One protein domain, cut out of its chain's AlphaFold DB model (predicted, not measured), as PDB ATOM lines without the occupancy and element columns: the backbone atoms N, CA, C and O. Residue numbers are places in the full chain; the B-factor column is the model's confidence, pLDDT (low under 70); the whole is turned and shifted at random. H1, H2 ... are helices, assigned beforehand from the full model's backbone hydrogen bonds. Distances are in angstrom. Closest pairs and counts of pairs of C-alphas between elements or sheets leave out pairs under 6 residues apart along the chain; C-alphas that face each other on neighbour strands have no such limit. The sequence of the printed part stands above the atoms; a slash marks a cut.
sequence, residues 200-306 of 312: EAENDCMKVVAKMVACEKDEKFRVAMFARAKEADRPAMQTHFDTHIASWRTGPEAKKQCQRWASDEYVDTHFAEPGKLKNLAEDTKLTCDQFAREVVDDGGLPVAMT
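Overview. This is residues 200 to 306 of the 312 residues of an uncharacterized protein of Deltaproteobacteria bacterium (UniProt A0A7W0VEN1). A compact body of six helices has H1 along one side as its hub: H4 and H5 pack on H1 at steep tilts, and H3 reaches residues 209 to 213 of H1 with its last residues, 245 to 248, where it makes an L-shaped corner with H4. H2 and H6 lie side by side as a pair near the other end of H1, and the last residues, 298 to 306, run from H6 across the gap towards H3. The printed part has 107 residues with six named helices, H1 to H6 in order along the chain, and no named strand; the class is all helix. It is compact, with a radius of gyration of the C-alphas of 12.8 A, and rounded, with spans of 35 by 27 by 24 A.

Arrangement. H1, residues 200 to 215, is the hub, touching three other helices. H2, residues 219 to 225, is close to H1 but not clearly touching; the closest C-alphas, of Cys 215 and Phe 221, are 6.4 A apart. H3, residues 234 to 248, touches H1 with residues 245 to 248 alone, at a steep tilt of 63 degrees, opposite ways; the closest C-alphas, of Val 213 and Ile 245, are 5.9 A apart. H2 and H3 are near each other, with 5 pairs of C-alphas within 10 A. H4, residues 252 to 262, touches H1 at a steep tilt of 52 degrees, opposite ways, closest at the C-alphas of Glu 202 and Ala 262, 5.0 A. H3 and H4 only just touch, with 3 pairs of C-alphas within 8 A and only at the corner by their link, closest at the C-alphas of Trp 248 and Ala 254, 4.3 A; at 71 degrees they are only just about perpendicular. H5, residues 274 to 282, touches residues 201 to 208 of H1 alone, at a steep tilt of 42 degrees, the same way; the closest C-alphas, of Asp 204 and Ala 281, are 5.3 A apart. H6, residues 288 to 297, touches H2 at a shallow tilt of 11 degrees, the same way, closest at the C-alphas of Phe 221 and Asp 289, 4.3 A. H5 and H6 are close but not clearly touching, at a shallow tilt of 10 degrees, opposite ways; the closest C-alphas, of Leu 280 and Glu 294, are 7.7 A apart. H3 and H6 are apart. The helix packing is mostly crossed, with 1 of 4 touching pairs at a shallow tilt. In H1, H2, H3, H4, H5 and H6 every O i to N i+4 pair is within hydrogen-bond range.

Along the chain. H1 begins at C-alpha 200, (118.517, 205.831, 112.928), and measures 22.8 A from first to last C-alpha. H2, residues 219 to 225, is short. H3 measures 20.7 A and ends at C-alpha 248, (121.415, 201.861, 131.032). H4, residues 252 to 262, measures 14.8 A; H5, residues 274 to 282, is shorter. H6 measures 14.1 A and ends at C-alpha 297, (107.583, 188.050, 120.827).

Size, cuts and confidence. The two C-alphas farthest apart, of Glu 200 and Ala 232, are 37.5 A apart. The printed part has no cut. The link from H4 to H5, 11 residues, is long. The mean pLDDT of the printed part is 77.7; residues 262 to 276 and 298 to 306 are under 70.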
ATOM      1  N   GLU A 200     119.963 205.974 112.720       79.81
ATOM      2  CA  GLU A 200     118.517 205.831 112.928       79.81
ATOM      3  C   GLU A 200     118.208 204.648 113.852       79.81
ATOM      4  O   GLU A 200     117.530 204.829 114.861       79.81
ATOM      5  N   ALA A 201     118.798 203.478 113.591       76.94
ATOM      6  CA  ALA A 201     118.669 202.321 114.474       76.94
ATOM      7  C   ALA A 201     119.267 202.578 115.871       76.94
ATOM      8  O   ALA A 201     118.703 202.130 116.867       76.94
ATOM      9  N   GLU A 202     120.368 203.333 115.985       82.06
ATOM     10  CA  GLU A 202     120.925 203.734 117.288       82.06
ATOM     11  C   GLU A 202     119.907 204.581 118.063       82.06
ATOM     12  O   GLU A 202     119.634 204.308 119.233       82.06
ATOM     13  N   ASN A 203     119.296 205.568 117.405       85.31
ATOM     14  CA  ASN A 203     118.283 206.428 118.011       85.31
ATOM     15  C   ASN A 203     117.020 205.653 118.411       85.31
ATOM     16  O   ASN A 203     116.476 205.887 119.492       85.31
ATOM     17  N   ASP A 204     116.555 204.729 117.572       85.69
ATOM     18  CA  ASP A 204     115.379 203.912 117.872       85.69
ATOM     19  C   ASP A 204     115.652 202.922 119.010       85.69
ATOM     20  O   ASP A 204     114.842 202.806 119.931       85.69
ATOM     21  N   CYS A 205     116.845 202.320 119.053       85.44
ATOM     22  CA  CYS A 205     117.301 201.546 120.207       85.44
ATOM     23  C   CYS A 205     117.279 202.371 121.497       85.44
ATOM     24  O   CYS A 205     116.770 201.907 122.519       85.44
ATOM     25  N   MET A 206     117.772 203.612 121.462       88.56
ATOM     26  CA  MET A 206     117.786 204.472 122.645       88.56
ATOM     27  C   MET A 206     116.372 204.755 123.168       88.56
ATOM     28  O   MET A 206     116.171 204.791 124.385       88.56
ATOM     29  N   LYS A 207     115.376 204.902 122.283       90.12
ATOM     30  CA  LYS A 207     113.961 205.044 122.676       90.12
ATOM     31  C   LYS A 207     113.430 203.769 123.342       90.12
ATOM     32  O   LYS A 207     112.782 203.856 124.386       90.12
ATOM     33  N   VAL A 208     113.738 202.595 122.785       88.44
ATOM     34  CA  VAL A 208     113.345 201.291 123.351       88.44
ATOM     35  C   VAL A 208     113.962 201.088 124.739       88.44
ATOM     36  O   VAL A 208     113.239 200.787 125.690       88.44
ATOM     37  N   VAL A 209     115.268 201.335 124.896       88.94
ATOM     38  CA  VAL A 209     115.966 201.245 126.192       88.94
ATOM     39  C   VAL A 209     115.370 202.218 127.211       88.94
ATOM     40  O   VAL A 209     115.118 201.834 128.353       88.94
ATOM     41  N   ALA A 210     115.075 203.459 126.812       91.25
ATOM     42  CA  ALA A 210     114.425 204.427 127.694       91.25
ATOM     43  C   ALA A 210     113.043 203.942 128.168       91.25
ATOM     44  O   ALA A 210     112.723 204.065 129.353       91.25
ATOM     45  N   LYS A 211     112.244 203.335 127.279       91.88
ATOM     46  CA  LYS A 211     110.935 202.764 127.631       91.88
ATOM     47  C   LYS A 211     111.066 201.565 128.575       91.88
ATOM     48  O   LYS A 211     110.312 201.481 129.540       91.88
ATOM     49  N   MET A 212     112.059 200.695 128.380       90.94
ATOM     50  CA  MET A 212     112.360 199.595 129.312       90.94
ATOM     51  C   MET A 212     112.720 200.106 130.706       90.94
ATOM     52  O   MET A 212     112.175 199.627 131.696       90.94
ATOM     53  N   VAL A 213     113.590 201.117 130.789       92.81
ATOM     54  CA  VAL A 213     113.972 201.749 132.060       92.81
ATOM     55  C   VAL A 213     112.768 202.401 132.748       92.81
ATOM     56  O   VAL A 213     112.666 202.340 133.972       92.81
ATOM     57  N   ALA A 214     111.851 203.004 131.987       93.75
ATOM     58  CA  ALA A 214     110.632 203.604 132.529       93.75
ATOM     59  C   ALA A 214     109.628 202.553 133.039       93.75
ATOM     60  O   ALA A 214     108.985 202.767 134.066       93.75
ATOM     61  N   CYS A 215     109.519 201.416 132.347       94.19
ATOM     62  CA  CYS A 215     108.592 200.335 132.677       94.19
ATOM     63  C   CYS A 215     109.130 199.330 133.710       94.19
ATOM     64  O   CYS A 215     108.365 198.491 134.172       94.19
ATOM     65  N   GLU A 216     110.405 199.394 134.110       93.56
ATOM     66  CA  GLU A 216     111.037 198.355 134.948       93.56
ATOM     67  C   GLU A 216     110.347 198.105 136.300       93.56
ATOM     68  O   GLU A 216     110.398 196.993 136.818       93.56
ATOM     69  N   LYS A 217     109.672 199.121 136.857       93.94
ATOM     70  CA  LYS A 217     108.921 199.017 138.120       93.94
ATOM     71  C   LYS A 217     107.492 198.506 137.950       93.94
ATOM     72  O   LYS A 217     106.836 198.236 138.954       93.94
ATOM     73  N   ASP A 218     106.992 198.420 136.721       96.31
ATOM     74  CA  ASP A 218     105.660 197.894 136.442       96.31
ATOM     75  C   ASP A 218     105.679 196.365 136.577       96.31
ATOM     76  O   ASP A 218     106.426 195.654 135.899       96.31
ATOM     77  N   GLU A 219     104.852 195.842 137.479       95.38
ATOM     78  CA  GLU A 219     104.787 194.409 137.757       95.38
ATOM     79  C   GLU A 219     104.364 193.601 136.522       95.38
ATOM     80  O   GLU A 219     104.943 192.550 136.240       95.38
ATOM     81  N   LYS A 220     103.409 194.106 135.731       94.50
ATOM     82  CA  LYS A 220     102.927 193.417 134.529       94.50
ATOM     83  C   LYS A 220     103.990 193.399 133.437       94.50
ATOM     84  O   LYS A 220     104.095 192.400 132.727       94.50
ATOM     85  N   PHE A 221     104.797 194.455 133.330       94.06
ATOM     86  CA  PHE A 221     105.974 194.465 132.461       94.06
ATOM     87  C   PHE A 221     106.962 193.370 132.856       94.06
ATOM     88  O   PHE A 221     107.338 192.568 132.005       94.06
ATOM     89  N   ARG A 222     107.340 193.274 134.140       90.56
ATOM     90  CA  ARG A 222     108.290 192.241 134.589       90.56
ATOM     91  C   ARG A 222     107.739 190.836 134.345       90.56
ATOM     92  O   ARG A 222     108.455 189.992 133.816       90.56
ATOM     93  N   VAL A 223     106.467 190.589 134.660       90.00
ATOM     94  CA  VAL A 223     105.822 189.292 134.388       90.00
ATOM     95  C   VAL A 223     105.863 188.955 132.895       90.00
ATOM     96  O   VAL A 223     106.243 187.844 132.534       90.00
ATOM     97  N   ALA A 224     105.521 189.906 132.024       89.75
ATOM     98  CA  ALA A 224     105.531 189.700 130.579       89.75
ATOM     99  C   ALA A 224     106.948 189.467 130.021       89.75
ATOM    100  O   ALA A 224     107.143 188.536 129.242       89.75
ATOM    101  N   MET A 225     107.945 190.236 130.472       86.94
ATOM    102  CA  MET A 225     109.343 190.115 130.032       86.94
ATOM    103  C   MET A 225     109.945 188.728 130.285       86.94
ATOM    104  O   MET A 225     110.788 188.270 129.516       86.94
ATOM    105  N   PHE A 226     109.510 188.046 131.348       87.38
ATOM    106  CA  PHE A 226     110.003 186.715 131.721       87.38
ATOM    107  C   PHE A 226     108.976 185.601 131.490       87.38
ATOM    108  O   PHE A 226     109.168 184.486 131.977       87.38
ATOM    109  N   ALA A 227     107.905 185.863 130.731       84.12
ATOM    110  CA  ALA A 227     106.830 184.897 130.507       84.12
ATOM    111  C   ALA A 227     107.307 183.612 129.804       84.12
ATOM    112  O   ALA A 227     106.746 182.543 130.031       84.12
ATOM    113  N   ARG A 228     108.360 183.705 128.975       78.44
ATOM    114  CA  ARG A 228     108.975 182.561 128.273       78.44
ATOM    115  C   ARG A 228     110.148 181.923 129.032       78.44
ATOM    116  O   ARG A 228     110.683 180.916 128.575       78.44
ATOM    117  N   ALA A 229     110.564 182.490 130.167       78.06
ATOM    118  CA  ALA A 229     111.658 181.942 130.962       78.06
ATOM    119  C   ALA A 229     111.193 180.697 131.730       78.06
ATOM    120  O   ALA A 229     110.136 180.715 132.371       78.06
ATOM    121  N   LYS A 230     112.004 179.631 131.713       78.81
ATOM    122  CA  LYS A 230     111.787 178.469 132.586       78.81
ATOM    123  C   LYS A 230     111.902 178.911 134.045       78.81
ATOM    124  O   LYS A 230     112.714 179.773 134.373       78.81
ATOM    125  N   GLU A 231     111.119 178.294 134.929       82.69
ATOM    126  CA  GLU A 231     111.059 178.685 136.347       82.69
ATOM    127  C   GLU A 231     112.440 178.669 137.024       82.69
ATOM    128  O   GLU A 231     112.768 179.582 137.775       82.69
ATOM    129  N   ALA A 232     113.275 177.677 136.694       80.12
ATOM    130  CA  ALA A 232     114.631 177.543 137.225       80.12
ATOM    131  C   ALA A 232     115.584 178.671 136.781       80.12
ATOM    132  O   ALA A 232     116.474 179.051 137.538       80.12
ATOM    133  N   ASP A 233     115.375 179.233 135.587       76.81
ATOM    134  CA  ASP A 233     116.267 180.234 134.984       76.81
ATOM    135  C   ASP A 233     115.823 181.669 135.311       76.81
ATOM    136  O   ASP A 233     116.612 182.618 135.249       76.81
ATOM    137  N   ARG A 234     114.552 181.841 135.704       82.00
ATOM    138  CA  ARG A 234     113.936 183.147 135.955       82.00
ATOM    139  C   ARG A 234     114.714 184.009 136.965       82.00
ATOM    140  O   ARG A 234     114.914 185.183 136.650       82.00
ATOM    141  N   PRO A 235     115.203 183.504 138.119       86.06
ATOM    142  CA  PRO A 235     115.957 184.334 139.065       86.06
ATOM    143  C   PRO A 235     117.261 184.898 138.481       86.06
ATOM    144  O   PRO A 235     117.601 186.064 138.710       86.06
ATOM    145  N   ALA A 236     117.982 184.093 137.694       80.25
ATOM    146  CA  ALA A 236     119.224 184.512 137.052       80.25
ATOM    147  C   ALA A 236     118.955 185.563 135.965       80.25
ATOM    148  O   ALA A 236     119.610 186.605 135.937       80.25
ATOM    149  N   MET A 237     117.935 185.338 135.129       79.31
ATOM    150  CA  MET A 237     117.517 186.294 134.099       79.31
ATOM    151  C   MET A 237     117.037 187.624 134.693       79.31
ATOM    152  O   MET A 237     117.368 188.681 134.161       79.31
ATOM    153  N   GLN A 238     116.300 187.593 135.809       86.50
ATOM    154  CA  GLN A 238     115.867 188.803 136.520       86.50
ATOM    155  C   GLN A 238     117.054 189.597 137.066       86.50
ATOM    156  O   GLN A 238     117.161 190.789 136.800       86.50
ATOM    157  N   THR A 239     117.981 188.932 137.762       85.94
ATOM    158  CA  THR A 239     119.206 189.568 138.286       85.94
ATOM    159  C   THR A 239     120.004 190.228 137.165       85.94
ATOM    160  O   THR A 239     120.514 191.346 137.293       85.94
ATOM    161  N   HIS A 240     120.095 189.530 136.038       79.56
ATOM    162  CA  HIS A 240     120.788 190.023 134.872       79.56
ATOM    163  C   HIS A 240     120.086 191.250 134.267       79.56
ATOM    164  O   HIS A 240     120.728 192.274 134.035       79.56
ATOM    165  N   PHE A 241     118.768 191.187 134.071       85.94
ATOM    166  CA  PHE A 241     117.965 192.318 133.605       85.94
ATOM    167  C   PHE A 241     118.120 193.546 134.507       85.94
ATOM    168  O   PHE A 241     118.399 194.636 134.009       85.94
ATOM    169  N   ASP A 242     118.035 193.367 135.824       89.31
ATOM    170  CA  ASP A 242     118.154 194.456 136.796       89.31
ATOM    171  C   ASP A 242     119.534 195.130 136.725       89.31
ATOM    172  O   ASP A 242     119.644 196.357 136.797       89.31
ATOM    173  N   THR A 243     120.589 194.342 136.495       86.25
ATOM    174  CA  THR A 243     121.957 194.850 136.301       86.25
ATOM    175  C   THR A 243     122.067 195.739 135.058       86.25
ATOM    176  O   THR A 243     122.681 196.807 135.111       86.25
ATOM    177  N   HIS A 244     121.453 195.337 133.940       84.50
ATOM    178  CA  HIS A 244     121.469 196.129 132.703       84.50
ATOM    179  C   HIS A 244     120.576 197.359 132.779       84.50
ATOM    180  O   HIS A 244     120.998 198.435 132.373       84.50
ATOM    181  N   ILE A 245     119.386 197.258 133.370       89.94
ATOM    182  CA  ILE A 245     118.538 198.432 133.604       89.94
ATOM    183  C   ILE A 245     119.276 199.471 134.454       89.94
ATOM    184  O   ILE A 245     119.247 200.664 134.136       89.94
ATOM    185  N   ALA A 246     119.985 199.035 135.499       89.19
ATOM    186  CA  ALA A 246     120.795 199.925 136.320       89.19
ATOM    187  C   ALA A 246     121.925 200.599 135.522       89.19
ATOM    188  O   ALA A 246     122.142 201.802 135.684       89.19
ATOM    189  N   SER A 247     122.615 199.870 134.637       84.75
ATOM    190  CA  SER A 247     123.685 200.440 133.807       84.75
ATOM    191  C   SER A 247     123.139 201.401 132.743       84.75
ATOM    192  O   SER A 247     123.672 202.499 132.567       84.75
ATOM    193  N   TRP A 248     122.027 201.060 132.093       88.50
ATOM    194  CA  TRP A 248     121.415 201.861 131.032       88.50
ATOM    195  C   TRP A 248     120.852 203.193 131.520       88.50
ATOM    196  O   TRP A 248     120.909 204.177 130.783       88.50
ATOM    197  N   ARG A 249     120.415 203.281 132.784       88.25
ATOM    198  CA  ARG A 249     120.016 204.555 133.415       88.25
ATOM    199  C   ARG A 249     121.079 205.641 133.342       88.25
ATOM    200  O   ARG A 249     120.738 206.819 133.370       88.25
ATOM    201  N   THR A 250     122.352 205.260 133.281       81.81
ATOM    202  CA  THR A 250     123.449 206.229 133.268       81.81
ATOM    203  C   THR A 250     123.543 206.989 131.949       81.81
ATOM    204  O   THR A 250     124.037 208.112 131.956       81.81
ATOM    205  N   GLY A 251     123.053 206.423 130.835       83.25
ATOM    206  CA  GLY A 251     123.125 207.011 129.494       83.25
ATOM    207  C   GLY A 251     124.282 206.475 128.635       83.25
ATOM    208  O   GLY A 251     124.005 205.880 127.593       83.25
ATOM    209  N   PRO A 252     125.568 206.626 129.022       87.19
ATOM    210  CA  PRO A 252     126.702 206.137 128.236       87.19
ATOM    211  C   PRO A 252     126.671 204.636 127.950       87.19
ATOM    212  O   PRO A 252     126.963 204.239 126.825       87.19
ATOM    213  N   GLU A 253     126.282 203.805 128.920       82.44
ATOM    214  CA  GLU A 253     126.188 202.357 128.692       82.44
ATOM    215  C   GLU A 253     125.001 201.995 127.794       82.44
ATOM    216  O   GLU A 253     125.148 201.139 126.927       82.44
ATOM    217  N   ALA A 254     123.866 202.698 127.908       84.38
ATOM    218  CA  ALA A 254     122.759 202.554 126.960       84.38
ATOM    219  C   ALA A 254     123.206 202.919 125.541       84.38
ATOM    220  O   ALA A 254     122.989 202.152 124.610       84.38
ATOM    221  N   LYS A 255     123.924 204.039 125.383       84.31
ATOM    222  CA  LYS A 255     124.466 204.462 124.091       84.31
ATOM    223  C   LYS A 255     125.447 203.443 123.531       84.31
ATOM    224  O   LYS A 255     125.320 203.061 122.379       84.31
ATOM    225  N   LYS A 256     126.394 202.953 124.329       80.75
ATOM    226  CA  LYS A 256     127.349 201.919 123.907       80.75
ATOM    227  C   LYS A 256     126.641 200.619 123.523       80.75
ATOM    228  O   LYS A 256     127.036 199.967 122.560       80.75
ATOM    229  N   GLN A 257     125.595 200.246 124.255       77.38
ATOM    230  CA  GLN A 257     124.784 199.077 123.948       77.38
ATOM    231  C   GLN A 257     123.981 199.267 122.656       77.38
ATOM    232  O   GLN A 257     123.969 198.366 121.825       77.38
ATOM    233  N   CYS A 258     123.392 200.442 122.443       79.75
ATOM    234  CA  CYS A 258     122.669 200.777 121.223       79.75
ATOM    235  C   CYS A 258     123.581 200.955 120.020       79.75
ATOM    236  O   CYS A 258     123.224 200.518 118.941       79.75
ATOM    237  N   GLN A 259     124.786 201.487 120.195       77.06
ATOM    238  CA  GLN A 259     125.823 201.478 119.167       77.06
ATOM    239  C   GLN A 259     126.219 200.057 118.804       77.06
ATOM    240  O   GLN A 259     126.458 199.781 117.639       77.06
ATOM    241  N   ARG A 260     126.257 199.140 119.778       71.69
ATOM    242  CA  ARG A 260     126.446 197.717 119.493       71.69
ATOM    243  C   ARG A 260     125.242 197.149 118.745       71.69
ATOM    244  O   ARG A 260     125.461 196.545 117.714       71.69
ATOM    245  N   TRP A 261     124.001 197.367 119.176       70.12
ATOM    246  CA  TRP A 261     122.807 196.819 118.498       70.12
ATOM    247  C   TRP A 261     122.569 197.400 117.103       70.12
ATOM    248  O   TRP A 261     122.174 196.681 116.196       70.12
ATOM    249  N   ALA A 262     122.818 198.695 116.942       67.25
ATOM    250  CA  ALA A 262     122.762 199.406 115.673       67.25
ATOM    251  C   ALA A 262     124.021 199.188 114.834       67.25
ATOM    252  O   ALA A 262     124.022 199.486 113.638       67.25
ATOM    253  N   SER A 263     125.095 198.668 115.441       62.59
ATOM    254  CA  SER A 263     126.155 198.061 114.662       62.59
ATOM    255  C   SER A 263     125.603 196.766 114.117       62.59
ATOM    256  O   SER A 263     125.208 195.846 114.829       62.59
ATOM    257  N   ASP A 264     125.671 196.663 112.812       52.53
ATOM    258  CA  ASP A 264     125.497 195.403 112.137       52.53
ATOM    259  C   ASP A 264     126.461 194.307 112.640       52.53
ATOM    260  O   ASP A 264     126.225 193.148 112.321       52.53
ATOM    261  N   GLU A 265     127.514 194.624 113.408       51.25
ATOM    262  CA  GLU A 265     128.424 193.626 113.985       51.25
ATOM    263  C   GLU A 265     127.804 192.781 115.109       51.25
ATOM    264  O   GLU A 265     128.319 191.709 115.434       51.25
ATOM    265  N   TYR A 266     126.717 193.242 115.728       48.78
ATOM    266  CA  TYR A 266     126.116 192.581 116.881       48.78
ATOM    267  C   TYR A 266     124.870 191.798 116.484       48.78
ATOM    268  O   TYR A 266     123.992 192.311 115.793       48.78
ATOM    269  N   VAL A 267     124.809 190.527 116.890       48.88
ATOM    270  CA  VAL A 267     123.988 189.561 116.155       48.88
ATOM    271  C   VAL A 267     123.164 188.595 116.981       48.88
ATOM    272  O   VAL A 267     122.865 187.489 116.543       48.88
ATOM    273  N   ASP A 268     122.732 189.024 118.149       47.75
ATOM    274  CA  ASP A 268     121.877 188.188 118.984       47.75
ATOM    275  C   ASP A 268     120.552 188.883 119.342       47.75
ATOM    276  O   ASP A 268     119.988 188.664 120.410       47.75
ATOM    277  N   THR A 269     120.035 189.720 118.434       45.00
ATOM    278  CA  THR A 269     118.688 190.308 118.529       45.00
ATOM    279  C   THR A 269     118.014 190.426 117.176       45.00
ATOM    280  O   THR A 269     118.618 190.955 116.243       45.00
ATOM    281  N   HIS A 270     116.722 190.093 117.083       47.81
ATOM    282  CA  HIS A 270     115.896 190.490 115.932       47.81
ATOM    283  C   HIS A 270     115.657 192.010 115.847       47.81
ATOM    284  O   HIS A 270     115.185 192.488 114.821       47.81
ATOM    285  N   PHE A 271     116.093 192.795 116.843       49.19
ATOM    286  CA  PHE A 271     116.267 194.249 116.708       49.19
ATOM    287  C   PHE A 271     117.236 194.659 115.586       49.19
ATOM    288  O   PHE A 271     117.293 195.832 115.232       49.19
ATOM    289  N   ALA A 272     117.963 193.703 114.995       47.53
ATOM    290  CA  ALA A 272     118.755 193.913 113.792       47.53
ATOM    291  C   ALA A 272     117.910 194.214 112.537       47.53
ATOM    292  O   ALA A 272     118.481 194.640 111.537       47.53
ATOM    293  N   GLU A 273     116.583 194.014 112.555       57.69
ATOM    294  CA  GLU A 273     115.692 194.532 111.510       57.69
ATOM    295  C   GLU A 273     115.290 195.982 111.833       57.69
ATOM    296  O   GLU A 273     114.472 196.204 112.734       57.69
ATOM    297  N   PRO A 274     115.785 196.991 111.084       64.75
ATOM    298  CA  PRO A 274     115.533 198.396 111.410       64.75
ATOM    299  C   PRO A 274     114.041 198.752 111.448       64.75
ATOM    300  O   PRO A 274     113.625 199.580 112.250       64.75
ATOM    301  N   GLY A 275     113.217 198.097 110.620       67.69
ATOM    302  CA  GLY A 275     111.770 198.325 110.583       67.69
ATOM    303  C   GLY A 275     111.051 197.909 111.868       67.69
ATOM    304  O   GLY A 275     110.187 198.640 112.345       67.69
ATOM    305  N   LYS A 276     111.427 196.771 112.467       69.62
ATOM    306  CA  LYS A 276     110.834 196.304 113.729       69.62
ATOM    307  C   LYS A 276     111.248 197.180 114.900       69.62
ATOM    308  O   LYS A 276     110.404 197.599 115.689       69.62
ATOM    309  N   LEU A 277     112.538 197.508 114.965       74.31
ATOM    310  CA  LEU A 277     113.072 198.399 115.987       74.31
ATOM    311  C   LEU A 277     112.388 199.770 115.939       74.31
ATOM    312  O   LEU A 277     111.959 200.276 116.974       74.31
ATOM    313  N   LYS A 278     112.215 200.325 114.735       79.69
ATOM    314  CA  LYS A 278     111.493 201.577 114.514       79.69
ATOM    315  C   LYS A 278     110.035 201.497 114.966       79.69
ATOM    316  O   LYS A 278     109.595 202.364 115.712       79.69
ATOM    317  N   ASN A 279     109.301 200.453 114.574       81.62
ATOM    318  CA  ASN A 279     107.903 200.277 114.981       81.62
ATOM    319  C   ASN A 279     107.767 200.249 116.508       81.62
ATOM    320  O   ASN A 279     106.946 200.971 117.067       81.62
ATOM    321  N   LEU A 280     108.617 199.477 117.188       82.69
ATOM    322  CA  LEU A 280     108.604 199.397 118.645       82.69
ATOM    323  C   LEU A 280     108.993 200.730 119.308       82.69
ATOM    324  O   LEU A 280     108.440 201.102 120.346       82.69
ATOM    325  N   ALA A 281     109.941 201.456 118.714       84.19
ATOM    326  CA  ALA A 281     110.412 202.747 119.198       84.19
ATOM    327  C   ALA A 281     109.389 203.883 119.007       84.19
ATOM    328  O   ALA A 281     109.344 204.815 119.813       84.19
ATOM    329  N   GLU A 282     108.586 203.825 117.944       84.69
ATOM    330  CA  GLU A 282     107.572 204.827 117.599       84.69
ATOM    331  C   GLU A 282     106.195 204.521 118.208       84.69
ATOM    332  O   GLU A 282     105.372 205.435 118.353       84.69
ATOM    333  N   ASP A 283     105.938 203.279 118.635       81.00
ATOM    334  CA  ASP A 283     104.669 202.901 119.256       81.00
ATOM    335  C   ASP A 283     104.564 203.366 120.721       81.00
ATOM    336  O   ASP A 283     104.742 202.651 121.718       81.00
ATOM    337  N   THR A 284     104.231 204.648 120.839       75.75
ATOM    338  CA  THR A 284     103.944 205.343 122.098       75.75
ATOM    339  C   THR A 284     102.665 204.864 122.784       75.75
ATOM    340  O   THR A 284     102.470 205.186 123.955       75.75
ATOM    341  N   LYS A 285     101.801 204.093 122.106       83.56
ATOM    342  CA  LYS A 285     100.505 203.659 122.649       83.56
ATOM    343  C   LYS A 285     100.594 202.362 123.443       83.56
ATOM    344  O   LYS A 285      99.697 202.107 124.243       83.56
ATOM    345  N   LEU A 286     101.655 201.572 123.255       87.75
ATOM    346  CA  LEU A 286     101.842 200.338 124.017       87.75
ATOM    347  C   LEU A 286     101.985 200.652 125.506       87.75
ATOM    348  O   LEU A 286     102.913 201.371 125.907       87.75
ATOM    349  N   THR A 287     101.108 200.058 126.313       93.75
ATOM    350  CA  THR A 287     101.286 199.958 127.764       93.75
ATOM    351  C   THR A 287     102.562 199.177 128.082       93.75
ATOM    352  O   THR A 287     103.113 198.482 127.225       93.75
ATOM    353  N   CYS A 288     103.060 199.269 129.317       93.88
ATOM    354  CA  CYS A 288     104.288 198.569 129.691       93.88
ATOM    355  C   CYS A 288     104.174 197.041 129.494       93.88
ATOM    356  O   CYS A 288     105.092 196.427 128.962       93.88
ATOM    357  N   ASP A 289     103.034 196.418 129.802       93.12
ATOM    358  CA  ASP A 289     102.837 194.981 129.565       93.12
ATOM    359  C   ASP A 289     102.773 194.605 128.076       93.12
ATOM    360  O   ASP A 289     103.338 193.587 127.683       93.12
ATOM    361  N   GLN A 290     102.134 195.428 127.237       90.12
ATOM    362  CA  GLN A 290     102.103 195.220 125.785       90.12
ATOM    363  C   GLN A 290     103.499 195.362 125.183       90.12
ATOM    364  O   GLN A 290     103.945 194.488 124.450       90.12
ATOM    365  N   PHE A 291     104.225 196.411 125.565       90.75
ATOM    366  CA  PHE A 291     105.597 196.634 125.128       90.75
ATOM    367  C   PHE A 291     106.525 195.474 125.516       90.75
ATOM    368  O   PHE A 291     107.308 195.022 124.687       90.75
ATOM    369  N   ALA A 292     106.410 194.940 126.737       89.19
ATOM    370  CA  ALA A 292     107.169 193.760 127.153       89.19
ATOM    371  C   ALA A 292     106.863 192.523 126.298       89.19
ATOM    372  O   ALA A 292     107.779 191.779 125.952       89.19
ATOM    373  N   ARG A 293     105.590 192.299 125.950       84.31
ATOM    374  CA  ARG A 293     105.200 191.186 125.073       84.31
ATOM    375  C   ARG A 293     105.785 191.347 123.682       84.31
ATOM    376  O   ARG A 293     106.400 190.403 123.220       84.31
ATOM    377  N   GLU A 294     105.694 192.533 123.083       84.19
ATOM    378  CA  GLU A 294     106.292 192.805 121.769       84.19
ATOM    379  C   GLU A 294     107.808 192.558 121.783       84.19
ATOM    380  O   GLU A 294     108.326 191.847 120.929       84.19
ATOM    381  N   VAL A 295     108.521 193.034 122.815       81.25
ATOM    382  CA  VAL A 295     109.959 192.757 122.986       81.25
ATOM    383  C   VAL A 295     110.240 191.252 123.029       81.25
ATOM    384  O   VAL A 295     111.193 190.787 122.410       81.25
ATOM    385  N   VAL A 296     109.449 190.482 123.778       77.25
ATOM    386  CA  VAL A 296     109.632 189.029 123.936       77.25
ATOM    387  C   VAL A 296     109.212 188.249 122.683       77.25
ATOM    388  O   VAL A 296     109.849 187.250 122.335       77.25
ATOM    389  N   ASP A 297     108.150 188.684 122.013       71.88
ATOM    390  CA  ASP A 297     107.583 188.050 120.827       71.88
ATOM    391  C   ASP A 297     108.484 188.251 119.607       71.88
ATOM    392  O   ASP A 297     108.728 187.284 118.881       71.88
ATOM    393  N   ASP A 298     109.113 189.422 119.480       64.56
ATOM    394  CA  ASP A 298     110.177 189.705 118.514       64.56
ATOM    395  C   ASP A 298     111.545 189.119 118.925       64.56
ATOM    396  O   ASP A 298     112.598 189.623 118.554       64.56
ATOM    397  N   GLY A 299     111.567 188.003 119.658       54.16
ATOM    398  CA  GLY A 299     112.788 187.239 119.957       54.16
ATOM    399  C   GLY A 299     113.584 187.714 121.168       54.16
ATOM    400  O   GLY A 299     114.662 187.181 121.423       54.16
ATOM    401  N   GLY A 300     113.039 188.643 121.951       59.06
ATOM    402  CA  GLY A 300     113.578 189.032 123.244       59.06
ATOM    403  C   GLY A 300     114.652 190.112 123.194       59.06
ATOM    404  O   GLY A 300     115.094 190.604 122.157       59.06
ATOM    405  N   LEU A 301     115.081 190.487 124.396       53.69
ATOM    406  CA  LEU A 301     116.287 191.274 124.607       53.69
ATOM    407  C   LEU A 301     117.536 190.466 124.208       53.69
ATOM    408  O   LEU A 301     117.507 189.240 124.299       53.69
ATOM    409  N   PRO A 302     118.643 191.120 123.817       46.31
ATOM    410  CA  PRO A 302     119.837 190.422 123.353       46.31
ATOM    411  C   PRO A 302     120.356 189.362 124.296       46.31
ATOM    412  O   PRO A 302     120.335 189.555 125.512       46.31
ATOM    413  N   VAL A 303     120.984 188.341 123.710       41.78
ATOM    414  CA  VAL A 303     121.676 187.227 124.388       41.78
ATOM    415  C   VAL A 303     122.732 187.663 125.402       41.78
ATOM    416  O   VAL A 303     123.060 186.880 126.291       41.78
ATOM    417  N   ALA A 304     123.155 188.936 125.410       33.72
ATOM    418  CA  ALA A 304     123.843 189.494 126.576       33.72
ATOM    419  C   ALA A 304     123.100 189.172 127.885       33.72
ATOM    420  O   ALA A 304     123.761 189.079 128.904       33.72
ATOM    421  N   MET A 305     121.776 188.951 127.848       32.34
ATOM    422  CA  MET A 305     120.940 188.532 128.969       32.34
ATOM    423  C   MET A 305     120.657 187.049 129.158       32.34
ATOM    424  O   MET A 305     120.095 186.678 130.188       32.34
ATOM    425  N   THR A 306     121.064 186.200 128.223       35.66
ATOM    426  CA  THR A 306     120.868 184.747 128.309       35.66
ATOM    427  C   THR A 306     122.179 183.981 128.514       35.66
ATOM    428  O   THR A 306     122.142 182.779 128.764       35.66
TER     429      THR A 306